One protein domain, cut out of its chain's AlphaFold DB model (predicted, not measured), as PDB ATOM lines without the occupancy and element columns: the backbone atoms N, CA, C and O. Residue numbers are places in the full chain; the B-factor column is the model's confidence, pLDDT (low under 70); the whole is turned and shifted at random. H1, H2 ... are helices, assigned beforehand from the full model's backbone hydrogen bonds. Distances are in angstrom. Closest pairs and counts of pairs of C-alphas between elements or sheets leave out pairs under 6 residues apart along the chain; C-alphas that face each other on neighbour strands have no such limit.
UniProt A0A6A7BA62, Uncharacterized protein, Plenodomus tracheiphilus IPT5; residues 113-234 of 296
ATOM      1  N   GLU A 113     257.583 162.230 225.935       96.19
ATOM      2  CA  GLU A 113     257.360 162.131 224.489       96.19
ATOM      3  C   GLU A 113     255.919 161.720 224.154       96.19
ATOM      4  O   GLU A 113     255.300 162.287 223.245       96.19
ATOM      5  N   ILE A 114     255.356 160.763 224.903       96.25
ATOM      6  CA  ILE A 114     253.962 160.333 224.739       96.25
ATOM      7  C   ILE A 114     253.026 161.478 225.119       96.25
ATOM      8  O   ILE A 114     252.125 161.802 224.344       96.25
ATOM      9  N   ASP A 115     253.266 162.137 226.255       95.81
ATOM     10  CA  ASP A 115     252.462 163.282 226.690       95.81
ATOM     11  C   ASP A 115     252.525 164.422 225.670       95.81
ATOM     12  O   ASP A 115     251.489 164.920 225.234       95.81
ATOM     13  N   SER A 116     253.721 164.778 225.200       93.94
ATOM     14  CA  SER A 116     253.918 165.790 224.157       93.94
ATOM     15  C   SER A 116     253.180 165.435 222.869       93.94
ATOM     16  O   SER A 116     252.594 166.306 222.220       93.94
ATOM     17  N   THR A 117     253.152 164.151 222.509       95.62
ATOM     18  CA  THR A 117     252.408 163.676 221.342       95.62
ATOM     19  C   THR A 117     250.904 163.793 221.561       95.62
ATOM     20  O   THR A 117     250.226 164.326 220.687       95.62
ATOM     21  N   ILE A 118     250.377 163.383 222.718       94.88
ATOM     22  CA  ILE A 118     248.960 163.559 223.080       94.88
ATOM     23  C   ILE A 118     248.590 165.046 223.006       94.88
ATOM     24  O   ILE A 118     247.657 165.408 222.287       94.88
ATOM     25  N   LEU A 119     249.369 165.920 223.649       93.00
ATOM     26  CA  LEU A 119     249.166 167.372 223.651       93.00
ATOM     27  C   LEU A 119     249.158 167.955 222.237       93.00
ATOM     28  O   LEU A 119     248.248 168.699 221.869       93.00
ATOM     29  N   ASN A 120     250.150 167.604 221.418       90.50
ATOM     30  CA  ASN A 120     250.236 168.088 220.048       90.50
ATOM     31  C   ASN A 120     249.068 167.559 219.202       90.50
ATOM     32  O   ASN A 120     248.490 168.282 218.396       90.50
ATOM     33  N   LYS A 121     248.654 166.305 219.381       92.75
ATOM     34  CA  LYS A 121     247.549 165.723 218.611       92.75
ATOM     35  C   LYS A 121     246.192 166.313 219.007       92.75
ATOM     36  O   LYS A 121     245.391 166.596 218.115       92.75
ATOM     37  N   HIS A 122     245.971 166.600 220.290       89.19
ATOM     38  CA  HIS A 122     244.817 167.379 220.753       89.19
ATOM     39  C   HIS A 122     244.844 168.812 220.218       89.19
ATOM     40  O   HIS A 122     243.830 169.287 219.712       89.19
ATOM     41  N   ARG A 123     246.015 169.464 220.200       83.88
ATOM     42  CA  ARG A 123     246.198 170.770 219.541       83.88
ATOM     43  C   ARG A 123     245.824 170.721 218.055       83.88
ATOM     44  O   ARG A 123     245.247 171.665 217.531       83.88
ATOM     45  N   ASN A 124     246.108 169.602 217.387       81.81
ATOM     46  CA  ASN A 124     245.727 169.332 216.000       81.81
ATOM     47  C   ASN A 124     244.280 168.820 215.846       81.81
ATOM     48  O   ASN A 124     243.918 168.335 214.772       81.81
ATOM     49  N   CYS A 125     243.445 168.906 216.884       80.31
ATOM     50  CA  CYS A 125     242.042 168.499 216.852       80.31
ATOM     51  C   CYS A 125     241.835 167.024 216.457       80.31
ATOM     52  O   CYS A 125     240.855 166.686 215.782       80.31
ATOM     53  N   GLN A 126     242.721 166.119 216.859       87.75
ATOM     54  CA  GLN A 126     242.498 164.688 216.642       87.75
ATOM     55  C   GLN A 126     241.594 164.107 217.731       87.75
ATOM     56  O   GLN A 126     241.621 164.550 218.876       87.75
ATOM     57  N   ALA A 127     240.732 163.154 217.366       88.12
ATOM     58  CA  ALA A 127     239.898 162.477 218.352       88.12
ATOM     59  C   ALA A 127     240.751 161.491 219.161       88.12
ATOM     60  O   ALA A 127     241.686 160.905 218.622       88.12
ATOM     61  N   ASN A 128     240.385 161.231 220.421       91.88
ATOM     62  CA  ASN A 128     241.086 160.256 221.271       91.88
ATOM     63  C   ASN A 128     241.264 158.882 220.602       91.88
ATOM     64  O   ASN A 128     242.257 158.209 220.848       91.88
ATOM     65  N   THR A 129     240.335 158.483 219.730       94.88
ATOM     66  CA  THR A 129     240.433 157.264 218.914       94.88
ATOM     67  C   THR A 129     241.638 157.280 217.979       94.88
ATOM     68  O   THR A 129     242.370 156.297 217.901       94.88
ATOM     69  N   ASP A 130     241.867 158.402 217.299       95.06
ATOM     70  CA  ASP A 130     242.933 158.567 216.309       95.06
ATOM     71  C   ASP A 130     244.287 158.728 217.003       95.06
ATOM     72  O   ASP A 130     245.297 158.184 216.555       95.06
ATOM     73  N   ILE A 131     244.294 159.436 218.136       95.81
ATOM     74  CA  ILE A 131     245.479 159.617 218.978       95.81
ATOM     75  C   ILE A 131     245.941 158.262 219.508       95.81
ATOM     76  O   ILE A 131     247.092 157.885 219.289       95.81
ATOM     77  N   ALA A 132     245.028 157.505 220.120       95.88
ATOM     78  CA  ALA A 132     245.298 156.172 220.643       95.88
ATOM     79  C   ALA A 132     245.795 155.221 219.545       95.88
ATOM     80  O   ALA A 132     246.803 154.540 219.728       95.88
ATOM     81  N   ALA A 133     245.158 155.248 218.367       95.94
ATOM     82  CA  ALA A 133     245.604 154.473 217.213       95.94
ATOM     83  C   ALA A 133     247.028 154.849 216.772       95.94
ATOM     84  O   ALA A 133     247.827 153.960 216.487       95.94
ATOM     85  N   SER A 134     247.367 156.145 216.754       96.81
ATOM     86  CA  SER A 134     248.699 156.624 216.355       96.81
ATOM     87  C   SER A 134     249.810 156.278 217.348       96.81
ATOM     88  O   SER A 134     250.958 156.132 216.946       96.81
ATOM     89  N   LEU A 135     249.464 156.135 218.629       96.25
ATOM     90  CA  LEU A 135     250.388 155.767 219.703       96.25
ATOM     91  C   LEU A 135     250.422 154.257 219.964       96.25
ATOM     92  O   LEU A 135     251.186 153.804 220.810       96.25
ATOM     93  N   HIS A 136     249.589 153.478 219.265       95.19
ATOM     94  CA  HIS A 136     249.361 152.059 219.542       95.19
ATOM     95  C   HIS A 136     248.955 151.786 221.002       95.19
ATOM     96  O   HIS A 136     249.304 150.755 221.578       95.19
ATOM     97  N   LEU A 137     248.192 152.709 221.593       94.31
ATOM     98  CA  LEU A 137     247.688 152.619 222.960       94.31
ATOM     99  C   LEU A 137     246.187 152.300 222.972       94.31
ATOM    100  O   LEU A 137     245.475 152.615 222.015       94.31
ATOM    101  N   PRO A 138     245.664 151.715 224.062       94.06
ATOM    102  CA  PRO A 138     244.225 151.639 224.272       94.06
ATOM    103  C   PRO A 138     243.596 153.038 224.308       94.06
ATOM    104  O   PRO A 138     244.184 154.006 224.812       94.06
ATOM    105  N   ILE A 139     242.371 153.143 223.786       93.88
ATOM    106  CA  ILE A 139     241.635 154.413 223.726       93.88
ATOM    107  C   ILE A 139     241.368 154.924 225.141       93.88
ATOM    108  O   ILE A 139     241.564 156.106 225.417       93.88
ATOM    109  N   GLU A 140     240.984 154.027 226.046       91.62
ATOM    110  CA  GLU A 140     240.689 154.334 227.443       91.62
ATOM    111  C   GLU A 140     241.924 154.891 228.165       91.62
ATOM    112  O   GLU A 140     241.824 155.895 228.863       91.62
ATOM    113  N   SER A 141     243.111 154.317 227.934       92.56
ATOM    114  CA  SER A 141     244.363 154.801 228.536       92.56
ATOM    115  C   SER A 141     244.720 156.207 228.060       92.56
ATOM    116  O   SER A 141     245.103 157.054 228.862       92.56
ATOM    117  N   THR A 142     244.561 156.470 226.760       93.88
ATOM    118  CA  THR A 142     244.786 157.804 226.180       93.88
ATOM    119  C   THR A 142     243.808 158.827 226.763       93.88
ATOM    120  O   THR A 142     244.216 159.920 227.142       93.88
ATOM    121  N   GLN A 143     242.528 158.462 226.902       92.94
ATOM    122  CA  GLN A 143     241.502 159.318 227.506       92.94
ATOM    123  C   GLN A 143     241.795 159.636 228.975       92.94
ATOM    124  O   GLN A 143     241.716 160.795 229.382       92.94
ATOM    125  N   GLU A 144     242.152 158.625 229.770       90.69
ATOM    126  CA  GLU A 144     242.523 158.805 231.175       90.69
ATOM    127  C   GLU A 144     243.772 159.676 231.319       90.69
ATOM    128  O   GLU A 144     243.810 160.559 232.181       90.69
ATOM    129  N   ARG A 145     244.785 159.473 230.465       94.06
ATOM    130  CA  ARG A 145     245.997 160.297 230.479       94.06
ATOM    131  C   ARG A 145     245.704 161.735 230.083       94.06
ATOM    132  O   ARG A 145     246.207 162.643 230.736       94.06
ATOM    133  N   TRP A 146     244.852 161.956 229.084       93.38
ATOM    134  CA  TRP A 146     244.406 163.298 228.720       93.38
ATOM    135  C   TRP A 146     243.702 163.992 229.889       93.38
ATOM    136  O   TRP A 146     244.083 165.097 230.268       93.38
ATOM    137  N   ALA A 147     242.755 163.315 230.544       88.81
ATOM    138  CA  ALA A 147     242.088 163.844 231.733       88.81
ATOM    139  C   ALA A 147     243.078 164.153 232.873       88.81
ATOM    140  O   ALA A 147     242.945 165.172 233.552       88.81
ATOM    141  N   TYR A 148     244.101 163.314 233.058       91.06
ATOM    142  CA  TYR A 148     245.179 163.564 234.013       91.06
ATOM    143  C   TYR A 148     245.976 164.831 233.662       91.06
ATOM    144  O   TYR A 148     246.165 165.681 234.535       91.06
ATOM    145  N   LEU A 149     246.407 164.994 232.406       90.06
ATOM    146  CA  LEU A 149     247.134 166.184 231.942       90.06
ATOM    147  C   LEU A 149     246.303 167.458 232.138       90.06
ATOM    148  O   LEU A 149     246.826 168.462 232.623       90.06
ATOM    149  N   LEU A 150     244.998 167.381 231.855       85.12
ATOM    150  CA  LEU A 150     244.044 168.459 232.106       85.12
ATOM    151  C   LEU A 150     243.937 168.814 233.594       85.12
ATOM    152  O   LEU A 150     244.018 169.981 233.963       85.12
ATOM    153  N   SER A 151     243.789 167.817 234.467       80.81
ATOM    154  CA  SER A 151     243.603 168.053 235.906       80.81
ATOM    155  C   SER A 151     244.820 168.674 236.602       80.81
ATOM    156  O   SER A 151     244.662 169.349 237.617       80.81
ATOM    157  N   ASN A 152     246.022 168.467 236.056       84.12
ATOM    158  CA  ASN A 152     247.276 168.960 236.629       84.12
ATOM    159  C   ASN A 152     247.782 170.255 235.979       84.12
ATOM    160  O   ASN A 152     248.872 170.703 236.315       84.12
ATOM    161  N   ASN A 153     247.026 170.857 235.054       79.94
ATOM    162  CA  ASN A 153     247.467 172.022 234.277       79.94
ATOM    163  C   ASN A 153     248.781 171.798 233.496       79.94
ATOM    164  O   ASN A 153     249.502 172.747 233.196       79.94
ATOM    165  N   ASN A 154     249.080 170.547 233.125       79.12
ATOM    166  CA  ASN A 154     250.282 170.175 232.369       79.12
ATOM    167  C   ASN A 154     250.024 170.253 230.859       79.12
ATOM    168  O   ASN A 154     250.159 169.272 230.129       79.12
ATOM    169  N   PHE A 155     249.607 171.420 230.381       77.19
ATOM    170  CA  PHE A 155     249.415 171.680 228.958       77.19
ATOM    171  C   PHE A 155     249.777 173.137 228.635       77.19
ATOM    172  O   PHE A 155     249.576 174.032 229.456       77.19
ATOM    173  N   PRO A 156     250.272 173.426 227.421       75.12
ATOM    174  CA  PRO A 156     250.404 174.800 226.955       75.12
ATOM    175  C   PRO A 156     249.025 175.472 226.908       75.12
ATOM    176  O   PRO A 156     248.081 174.882 226.381       75.12
ATOM    177  N   ASN A 157     248.915 176.725 227.367       63.94
ATOM    178  CA  ASN A 157     247.655 177.494 227.400       63.94
ATOM    179  C   ASN A 157     246.856 177.465 226.077       63.94
ATOM    180  O   ASN A 157     245.632 177.561 226.089       63.94
ATOM    181  N   GLY A 158     247.529 177.305 224.932       65.19
ATOM    182  CA  GLY A 158     246.878 177.220 223.619       65.19
ATOM    183  C   GLY A 158     246.116 175.917 223.341       65.19
ATOM    184  O   GLY A 158     245.227 175.919 222.494       65.19
ATOM    185  N   VAL A 159     246.419 174.809 224.027       70.56
ATOM    186  CA  VAL A 159     245.790 173.501 223.750       70.56
ATOM    187  C   VAL A 159     244.357 173.454 224.284       70.56
ATOM    188  O   VAL A 159     243.451 173.024 223.572       70.56
ATOM    189  N   LEU A 160     244.131 173.972 225.496       66.38
ATOM    190  CA  LEU A 160     242.803 174.013 226.114       66.38
ATOM    191  C   LEU A 160     241.810 174.875 225.338       66.38
ATOM    192  O   LEU A 160     240.666 174.474 225.136       66.38
ATOM    193  N   ALA A 161     242.247 176.055 224.898       67.00
ATOM    194  CA  ALA A 161     241.379 176.997 224.202       67.00
ATOM    195  C   ALA A 161     240.822 176.410 222.894       67.00
ATOM    196  O   ALA A 161     239.665 176.655 222.553       67.00
ATOM    197  N   LEU A 162     241.624 175.615 222.181       68.50
ATOM    198  CA  LEU A 162     241.216 174.966 220.936       68.50
ATOM    199  C   LEU A 162     240.300 173.760 221.186       68.50
ATOM    200  O   LEU A 162     239.277 173.623 220.509       68.50
ATOM    201  N   ASP A 163     240.622 172.921 222.175       68.31
ATOM    202  CA  ASP A 163     239.825 171.728 222.488       68.31
ATOM    203  C   ASP A 163     238.432 172.104 223.035       68.31
ATOM    204  O   ASP A 163     237.405 171.597 222.565       68.31
ATOM    205  N   LEU A 164     238.366 173.099 223.935       66.69
ATOM    206  CA  LEU A 164     237.110 173.611 224.498       66.69
ATOM    207  C   LEU A 164     236.197 174.210 223.433       66.69
ATOM    208  O   LEU A 164     235.031 173.815 223.336       66.69
ATOM    209  N   ARG A 165     236.721 175.100 222.580       66.00
ATOM    210  CA  ARG A 165     235.938 175.717 221.496       66.00
ATOM    211  C   ARG A 165     235.328 174.681 220.570       66.00
ATOM    212  O   ARG A 165     234.198 174.838 220.120       66.00
ATOM    213  N   ARG A 166     236.043 173.592 220.286       66.81
ATOM    214  CA  ARG A 166     235.525 172.531 219.420       66.81
ATOM    215  C   ARG A 166     234.411 171.727 220.082       66.81
ATOM    216  O   ARG A 166     233.462 171.339 219.399       66.81
ATOM    217  N   SER A 167     234.514 171.480 221.386       63.94
ATOM    218  CA  SER A 167     233.456 170.803 222.139       63.94
ATOM    219  C   SER A 167     232.148 171.613 222.131       63.94
ATOM    220  O   SER A 167     231.077 171.045 221.909       63.94
ATOM    221  N   LEU A 168     232.255 172.945 222.229       62.38
ATOM    222  CA  LEU A 168     231.132 173.888 222.213       62.38
ATOM    223  C   LEU A 168     230.477 174.026 220.826       62.38
ATOM    224  O   LEU A 168     229.265 174.211 220.731       62.38
ATOM    225  N   ARG A 169     231.222 173.829 219.726       62.81
ATOM    226  CA  ARG A 169     230.649 173.849 218.360       62.81
ATOM    227  C   ARG A 169     229.556 172.809 218.136       62.81
ATOM    228  O   ARG A 169     228.666 173.027 217.326       62.81
ATOM    229  N   ARG A 170     229.588 171.681 218.854       56.94
ATOM    230  CA  ARG A 170     228.599 170.608 218.667       56.94
ATOM    231  C   ARG A 170     227.220 170.940 219.255       56.94
ATOM    232  O   ARG A 170     226.271 170.220 218.946       56.94
ATOM    233  N   SER A 171     227.082 171.975 220.095       49.66
ATOM    234  CA  SER A 171     225.839 172.228 220.844       49.66
ATOM    235  C   SER A 171     224.938 173.336 220.292       49.66
ATOM    236  O   SER A 171     223.755 173.353 220.640       49.66
ATOM    237  N   HIS A 172     225.416 174.231 219.421       47.03
ATOM    238  CA  HIS A 172     224.628 175.395 218.992       47.03
ATOM    239  C   HIS A 172     223.969 175.205 217.616       47.03
ATOM    240  O   HIS A 172     224.609 175.214 216.572       47.03
ATOM    241  N   LYS A 173     222.638 175.041 217.626       52.28
ATOM    242  CA  LYS A 173     221.767 174.834 216.451       52.28
ATOM    243  C   LYS A 173     221.494 176.089 215.603       52.28
ATOM    244  O   LYS A 173     220.788 175.984 214.602       52.28
ATOM    245  N   GLU A 174     221.997 177.261 215.975       55.88
ATOM    246  CA  GLU A 174     221.681 178.525 215.298       55.88
ATOM    247  C   GLU A 174     222.935 179.110 214.642       55.88
ATOM    248  O   GLU A 174     223.848 179.541 215.332       55.88
ATOM    249  N   LYS A 175     222.958 179.096 213.299       58.09
ATOM    250  CA  LYS A 175     224.023 179.615 212.415       58.09
ATOM    251  C   LYS A 175     225.440 179.227 212.847       58.09
ATOM    252  O   LYS A 175     226.160 179.982 213.488       58.09
ATOM    253  N   GLU A 176     225.846 178.048 212.397       65.06
ATOM    254  CA  GLU A 176     227.188 177.512 212.593       65.06
ATOM    255  C   GLU A 176     228.220 178.370 211.833       65.06
ATOM    256  O   GLU A 176     228.426 178.223 210.627       65.06
ATOM    257  N   VAL A 177     228.844 179.320 212.531       70.81
ATOM    258  CA  VAL A 177     230.008 180.048 212.017       70.81
ATOM    259  C   VAL A 177     231.191 179.093 212.073       70.81
ATOM    260  O   VAL A 177     231.699 178.758 213.145       70.81
ATOM    261  N   PHE A 178     231.612 178.609 210.908       77.12
ATOM    262  CA  PHE A 178     232.708 177.656 210.812       77.12
ATOM    263  C   PHE A 178     234.060 178.374 210.894       77.12
ATOM    264  O   PHE A 178     234.461 179.095 209.980       77.12
ATOM    265  N   TRP A 179     234.782 178.161 211.989       78.00
ATOM    266  CA  TRP A 179     236.173 178.583 212.139       78.00
ATOM    267  C   TRP A 179     237.110 177.459 211.702       78.00
ATOM    268  O   TRP A 179     237.072 176.356 212.253       78.00
ATOM    269  N   THR A 180     237.937 177.720 210.695       82.44
ATOM    270  CA  THR A 180     239.022 176.810 210.331       82.44
ATOM    271  C   THR A 180     240.115 176.857 211.398       82.44
ATOM    272  O   THR A 180     240.196 177.791 212.197       82.44
ATOM    273  N   ARG A 181     240.966 175.833 211.400       74.50
ATOM    274  CA  ARG A 181     242.106 175.738 212.309       74.50
ATOM    275  C   ARG A 181     243.040 176.943 212.184       74.50
ATOM    276  O   ARG A 181     243.389 177.539 213.196       74.50
ATOM    277  N   ASP A 182     243.427 177.280 210.960       80.75
ATOM    278  CA  ASP A 182     244.396 178.348 210.707       80.75
ATOM    279  C   ASP A 182     243.854 179.692 211.202       80.75
ATOM    280  O   ASP A 182     244.581 180.492 211.783       80.75
ATOM    281  N   GLU A 183     242.544 179.913 211.063       84.19
ATOM    282  CA  GLU A 183     241.891 181.109 211.590       84.19
ATOM    283  C   GLU A 183     241.883 181.135 213.123       84.19
ATOM    284  O   GLU A 183     242.174 182.174 213.704       84.19
ATOM    285  N   ASP A 184     241.603 180.011 213.791       80.75
ATOM    286  CA  ASP A 184     241.665 179.926 215.257       80.75
ATOM    287  C   ASP A 184     243.077 180.173 215.801       80.75
ATOM    288  O   ASP A 184     243.233 180.881 216.798       80.75
ATOM    289  N   GLU A 185     244.103 179.596 215.165       80.31
ATOM    290  CA  GLU A 185     245.502 179.781 215.561       80.31
ATOM    291  C   GLU A 185     245.937 181.241 215.382       80.31
ATOM    292  O   GLU A 185     246.558 181.808 216.282       80.31
ATOM    293  N   VAL A 186     245.544 181.880 214.274       83.62
ATOM    294  CA  VAL A 186     245.801 183.306 214.026       83.62
ATOM    295  C   VAL A 186     245.076 184.181 215.046       83.62
ATOM    296  O   VAL A 186     245.692 185.068 215.635       83.62
ATOM    297  N   ILE A 187     243.793 183.927 215.315       82.31
ATOM    298  CA  ILE A 187     243.022 184.689 216.310       82.31
ATOM    299  C   ILE A 187     243.637 184.536 217.700       82.31
ATOM    300  O   ILE A 187     243.762 185.517 218.434       82.31
ATOM    301  N   TRP A 188     244.052 183.321 218.063       80.62
ATOM    302  CA  TRP A 188     244.712 183.066 219.337       80.62
ATOM    303  C   TRP A 188     246.048 183.800 219.447       80.62
ATOM    304  O   TRP A 188     246.273 184.496 220.438       80.62
ATOM    305  N   ALA A 189     246.901 183.700 218.425       81.31
ATOM    306  CA  ALA A 189     248.179 184.401 218.380       81.31
ATOM    307  C   ALA A 189     247.989 185.922 218.521       81.31
ATOM    308  O   ALA A 189     248.671 186.563 219.324       81.31
ATOM    309  N   LEU A 190     246.999 186.483 217.823       83.75
ATOM    310  CA  LEU A 190     246.679 187.908 217.888       83.75
ATOM    311  C   LEU A 190     246.130 188.337 219.259       83.75
ATOM    312  O   LEU A 190     246.462 189.417 219.751       83.75
ATOM    313  N   TRP A 191     245.339 187.491 219.925       81.44
ATOM    314  CA  TRP A 191     244.922 187.756 221.305       81.44
ATOM    315  C   TRP A 191     246.084 187.719 222.288       81.44
ATOM    316  O   TRP A 191     246.128 188.551 223.195       81.44
ATOM    317  N   THR A 192     247.032 186.794 222.114       78.88
ATOM    318  CA  THR A 192     248.235 186.751 222.957       78.88
ATOM    319  C   THR A 192     249.143 187.958 222.738       78.88
ATOM    320  O   THR A 192     249.796 188.394 223.682       78.88
ATOM    321  N   SER A 193     249.127 188.564 221.545       79.88
ATOM    322  CA  SER A 193     249.872 189.792 221.238       79.88
ATOM    323  C   SER A 193     249.122 191.090 221.590       79.88
ATOM    324  O   SER A 193     249.489 192.153 221.103       79.88
ATOM    325  N   VAL A 194     248.100 191.025 222.456       74.06
ATOM    326  CA  VAL A 194     247.358 192.183 223.012       74.06
ATOM    327  C   VAL A 194     246.530 192.964 221.974       74.06
ATOM    328  O   VAL A 194     246.205 194.133 222.169       74.06
ATOM    329  N   VAL A 195     246.128 192.327 220.875       78.50
ATOM    330  CA  VAL A 195     245.285 192.974 219.859       78.50
ATOM    331  C   VAL A 195     243.810 192.908 220.279       78.50
ATOM    332  O   VAL A 195     243.312 191.862 220.712       78.50
ATOM    333  N   ASN A 196     243.086 194.025 220.161       81.50
ATOM    334  CA  ASN A 196     241.651 194.065 220.460       81.50
ATOM    335  C   ASN A 196     240.828 193.402 219.342       81.50
ATOM    336  O   ASN A 196     241.201 193.458 218.176       81.50
ATOM    337  N   ASP A 197     239.660 192.833 219.657       79.62
ATOM    338  CA  ASP A 197     238.844 192.077 218.683       79.62
ATOM    339  C   ASP A 197     238.524 192.852 217.375       79.62
ATOM    340  O   ASP A 197     238.587 192.249 216.301       79.62
ATOM    341  N   PRO A 198     238.247 194.177 217.394       80.31
ATOM    342  CA  PRO A 198     238.080 194.959 216.164       80.31
ATOM    343  C   PRO A 198     239.368 195.106 215.340       80.31
ATOM    344  O   PRO A 198     239.315 195.195 214.115       80.31
ATOM    345  N   GLU A 199     240.528 195.144 215.995       82.50
ATOM    346  CA  GLU A 199     241.831 195.244 215.331       82.50
ATOM    347  C   GLU A 199     242.222 193.910 214.694       82.50
ATOM    348  O   GLU A 199     242.743 193.909 213.583       82.50
ATOM    349  N   ILE A 200     241.877 192.779 215.320       82.31
ATOM    350  CA  ILE A 200     242.087 191.438 214.751       82.31
ATOM    351  C   ILE A 200     241.456 191.330 213.359       82.31
ATOM    352  O   ILE A 200     242.118 190.887 212.428       82.31
ATOM    353  N   LEU A 201     240.221 191.813 213.179       81.31
ATOM    354  CA  LEU A 201     239.571 191.829 211.858       81.31
ATOM    355  C   LEU A 201     240.212 192.774 210.856       81.31
ATOM    356  O   LEU A 201     240.128 192.546 209.651       81.31
ATOM    357  N   ARG A 202     240.817 193.856 211.346       82.88
ATOM    358  CA  ARG A 202     241.521 194.806 210.495       82.88
ATOM    359  C   ARG A 202     242.819 194.203 209.962       82.88
ATOM    360  O   ARG A 202     243.157 194.453 208.809       82.88
ATOM    361  N   TYR A 203     243.520 193.421 210.783       81.25
ATOM    362  CA  TYR A 203     244.737 192.713 210.383       81.25
ATOM    363  C   TYR A 203     244.442 191.448 209.573       81.25
ATOM    364  O   TYR A 203     245.195 191.130 208.656       81.25
ATOM    365  N   PHE A 204     243.345 190.754 209.883       80.44
ATOM    366  CA  PHE A 204     242.961 189.502 209.239       80.44
ATOM    367  C   PHE A 204     241.451 189.476 208.937       80.44
ATOM    368  O   PHE A 204     240.642 189.082 209.783       80.44
ATOM    369  N   PRO A 205     241.031 189.907 207.733       80.12
ATOM    370  CA  PRO A 205     239.630 189.852 207.341       80.12
ATOM    371  C   PRO A 205     239.223 188.400 207.059       80.12
ATOM    372  O   PRO A 205     239.461 187.857 205.980       80.12
ATOM    373  N   PHE A 206     238.586 187.762 208.038       84.06
ATOM    374  CA  PHE A 206     238.006 186.432 207.872       84.06
ATOM    375  C   PHE A 206     236.763 186.503 206.979       84.06
ATOM    376  O   PHE A 206     235.833 187.275 207.227       84.06
ATOM    377  N   THR A 207     236.738 185.703 205.913       85.81
ATOM    378  CA  THR A 207     235.687 185.802 204.893       85.81
ATOM    379  C   THR A 207     234.335 185.400 205.483       85.81
ATOM    380  O   THR A 207     234.147 184.263 205.907       85.81
ATOM    381  N   GLY A 208     233.384 186.339 205.493       83.75
ATOM    382  CA  GLY A 208     232.019 186.101 205.969       83.75
ATOM    383  C   GLY A 208     231.848 186.106 207.488       83.75
ATOM    384  O   GLY A 208     230.789 185.687 207.947       83.75
ATOM    385  N   LYS A 209     232.847 186.576 208.249       85.88
ATOM    386  CA  LYS A 209     232.799 186.587 209.718       85.88
ATOM    387  C   LYS A 209     232.848 187.988 210.305       85.88
ATOM    388  O   LYS A 209     233.385 188.917 209.704       85.88
ATOM    389  N   THR A 210     232.266 188.147 211.487       85.31
ATOM    390  CA  THR A 210     232.044 189.447 212.136       85.31
ATOM    391  C   THR A 210     232.814 189.595 213.450       85.31
ATOM    392  O   THR A 210     233.214 188.618 214.081       85.31
ATOM    393  N   ALA A 211     233.003 190.842 213.905       81.69
ATOM    394  CA  ALA A 211     233.716 191.142 215.159       81.69
ATOM    395  C   ALA A 211     233.005 190.536 216.367       81.69
ATOM    396  O   ALA A 211     233.632 190.089 217.323       81.69
ATOM    397  N   THR A 212     231.677 190.500 216.290       83.38
ATOM    398  CA  THR A 212     230.814 189.848 217.264       83.38
ATOM    399  C   THR A 212     231.092 188.357 217.355       83.38
ATOM    400  O   THR A 212     231.152 187.855 218.463       83.38
ATOM    401  N   GLU A 213     231.340 187.658 216.246       82.75
ATOM    402  CA  GLU A 213     231.634 186.218 216.269       82.75
ATOM    403  C   GLU A 213     233.019 185.920 216.851       82.75
ATOM    404  O   GLU A 213     233.169 184.946 217.582       82.75
ATOM    405  N   ILE A 214     234.013 186.777 216.595       79.56
ATOM    406  CA  ILE A 214     235.337 186.686 217.239       79.56
ATOM    407  C   ILE A 214     235.215 186.939 218.738       79.56
ATOM    408  O   ILE A 214     235.809 186.226 219.541       79.56
ATOM    409  N   LYS A 215     234.413 187.931 219.132       81.38
ATOM    410  CA  LYS A 215     234.144 188.201 220.540       81.38
ATOM    411  C   LYS A 215     233.431 187.022 221.206       81.38
ATOM    412  O   LYS A 215     233.859 186.604 222.274       81.38
ATOM    413  N   THR A 216     232.416 186.439 220.568       80.50
ATOM    414  CA  THR A 216     231.747 185.229 221.068       80.50
ATOM    415  C   THR A 216     232.747 184.085 221.231       80.50
ATOM    416  O   THR A 216     232.782 183.461 222.282       80.50
ATOM    417  N   LEU A 217     233.643 183.883 220.259       73.69
ATOM    418  CA  LEU A 217     234.718 182.887 220.330       73.69
ATOM    419  C   LEU A 217     235.679 183.139 221.510       73.69
ATOM    420  O   LEU A 217     236.175 182.197 222.137       73.69
ATOM    421  N   LYS A 218     235.943 184.413 221.827       76.00
ATOM    422  CA  LYS A 218     236.736 184.831 222.989       76.00
ATOM    423  C   LYS A 218     236.014 184.531 224.285       76.00
ATOM    424  O   LYS A 218     236.627 183.971 225.180       76.00
ATOM    425  N   ASP A 219     234.749 184.921 224.380       72.94
ATOM    426  CA  ASP A 219     233.928 184.811 225.582       72.94
ATOM    427  C   ASP A 219     233.613 183.335 225.893       72.94
ATOM    428  O   ASP A 219     233.655 182.933 227.051       72.94
ATOM    429  N   GLU A 220     233.433 182.496 224.868       67.94
ATOM    430  CA  GLU A 220     233.319 181.035 224.984       67.94
ATOM    431  C   GLU A 220     234.632 180.375 225.433       67.94
ATOM    432  O   GLU A 220     234.614 179.440 226.228       67.94
ATOM    433  N   GLY A 221     235.784 180.867 224.958       59.91
ATOM    434  CA  GLY A 221     237.102 180.381 225.387       59.91
ATOM    435  C   GLY A 221     237.583 180.949 226.728       59.91
ATOM    436  O   GLY A 221     238.447 180.358 227.366       59.91
ATOM    437  N   LYS A 222     237.046 182.106 227.134       56.41
ATOM    438  CA  LYS A 222     237.282 182.785 228.417       56.41
ATOM    439  C   LYS A 222     236.299 182.387 229.491       56.41
ATOM    440  O   LYS A 222     236.480 182.853 230.614       56.41
ATOM    441  N   GLY A 223     235.266 181.609 229.162       46.22
ATOM    442  CA  GLY A 223     234.459 180.958 230.172       46.22
ATOM    443  C   GLY A 223     235.444 180.321 231.129       46.22
ATOM    444  O   GLY A 223     236.126 179.371 230.750       46.22
ATOM    445  N   GLU A 224     235.607 180.931 232.308       43.03
ATOM    446  CA  GLU A 224     236.270 180.316 233.436       43.03
ATOM    447  C   GLU A 224     235.490 179.035 233.592       43.03
ATOM    448  O   GLU A 224     234.373 179.027 234.114       43.03
ATOM    449  N   MET A 225     236.024 177.972 233.005       41.06
ATOM    450  CA  MET A 225     235.523 176.655 233.237       41.06
ATOM    451  C   MET A 225     235.848 176.491 234.703       41.06
ATOM    452  O   MET A 225     237.001 176.267 235.084       41.06
ATOM    453  N   LYS A 226     234.851 176.768 235.549       45.69
ATOM    454  CA  LYS A 226     234.997 176.547 236.971       45.69
ATOM    455  C   LYS A 226     235.471 175.109 237.056       45.69
ATOM    456  O   LYS A 226     234.965 174.253 236.331       45.69
ATOM    457  N   MET A 227     236.450 174.820 237.905       46.09
ATOM    458  CA  MET A 227     236.878 173.431 238.116       46.09
ATOM    459  C   MET A 227     235.670 172.505 238.364       46.09
ATOM    460  O   MET A 227     235.700 171.334 238.019       46.09
ATOM    461  N   GLU A 228     234.573 173.059 238.888       45.62
ATOM    462  CA  GLU A 228     233.231 172.479 239.010       45.62
ATOM    463  C   GLU A 228     232.635 171.938 237.690       45.62
ATOM    464  O   GLU A 228     232.069 170.846 237.688       45.62
ATOM    465  N   ASP A 229     232.796 172.645 236.570       43.44
ATOM    466  CA  ASP A 229     232.338 172.224 235.244       43.44
ATOM    467  C   ASP A 229     233.274 171.162 234.649       43.44
ATOM    468  O   ASP A 229     232.785 170.185 234.090       43.44
ATOM    469  N   VAL A 230     234.599 171.256 234.850       44.34
ATOM    470  CA  VAL A 230     235.567 170.194 234.460       44.34
ATOM    471  C   VAL A 230     235.265 168.896 235.213       44.34
ATOM    472  O   VAL A 230     235.254 167.806 234.639       44.34
ATOM    473  N   LYS A 231     234.913 169.020 236.495       42.69
ATOM    474  CA  LYS A 231     234.464 167.925 237.362       42.69
ATOM    475  C   LYS A 231     233.111 167.329 236.982       42.69
ATOM    476  O   LYS A 231     232.765 166.293 237.530       42.69
ATOM    477  N   SER A 232     232.341 167.956 236.090       41.06
ATOM    478  CA  SER A 232     231.113 167.361 235.540       41.06
ATOM    479  C   SER A 232     231.371 166.505 234.291       41.06
ATOM    480  O   SER A 232     230.537 165.674 233.930       41.06
ATOM    481  N   TRP A 233     232.534 166.685 233.652       40.47
ATOM    482  CA  TRP A 233     233.006 165.896 232.505       40.47
ATOM    483  C   TRP A 233     233.821 164.678 232.949       40.47
ATOM    484  O   TRP A 233     233.831 163.649 232.275       40.47
ATOM    485  N   VAL A 234     234.460 164.780 234.113       41.06
ATOM    486  CA  VAL A 234     234.913 163.636 234.906       41.06
ATOM    487  C   VAL A 234     233.704 163.121 235.699       41.06
ATOM    488  O   VAL A 234     232.876 163.905 236.142       41.06
TER     489      VAL A 234
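AT A GLANCE: This is residues 113 to 234 of the 296 residues of an uncharacterized protein of Plenodomus tracheiphilus IPT5 (UniProt A0A6A7BA62). Two small groups of crossed helices lie along the long axis with H4 in the middle between them: H1, H2 and H3 at one end, H5, H6 and H7 at the other. H8 folds back from H7 to near H3, and residues 170 to 176 stick out as a loop. The printed part has 122 residues with eight named helices, H1 to H8 in order, and no named strand: all helix. It is compact, with a radius of gyration of the C-alphas of 15.6 A, and spans 44 by 29 by 28 A.

HOW THE PARTS SIT: Start at H1, residues 113 to 123, which forms a helical hairpin with H2, residues 128 to 135; their closest C-alphas, Lys 121 and Ile 131, are 6.5 A apart. H3, residues 139 to 151, touches H2 with residues 139 to 143 alone, closest at C-alphas Ala 132 and Ile 139, 5.1 A. H4, residues 157 to 169, touches H1 with residues 158 to 163 alone, at a steep tilt of 46 degrees; closest are C-alphas Arg 123 and Val 159, 5.0 A. H5, residues 181 to 192, only just touches H6, residues 197 to 203, with 3 pairs of C-alphas within 8 A. H7, residues 211 to 221, touches H4, closest at C-alphas Ala 161 and Gly 221, 5.6 A. H8, residues 227 to 233, touches no helix. Every O i to N i+4 pair is within hydrogen-bond range in H1, H2, H3, H5 and H7, against 7 of 9 in H4 and 2 of 3 in H6 and H8.

IN THESE COORDINATES: Find C-alpha 113 at (257.360, 162.131, 224.489); from there H1 runs 15.0 A. H3 measures 18.4 A and H4 19.6 A. H8 ends at C-alpha 233, (233.006, 165.896, 232.505).

THE WHOLE: The printed part has no cut; the H4 to H5 link is long. pLDDT is under 70 at residues 157 to 158, 160 to 176 and 220 to 234.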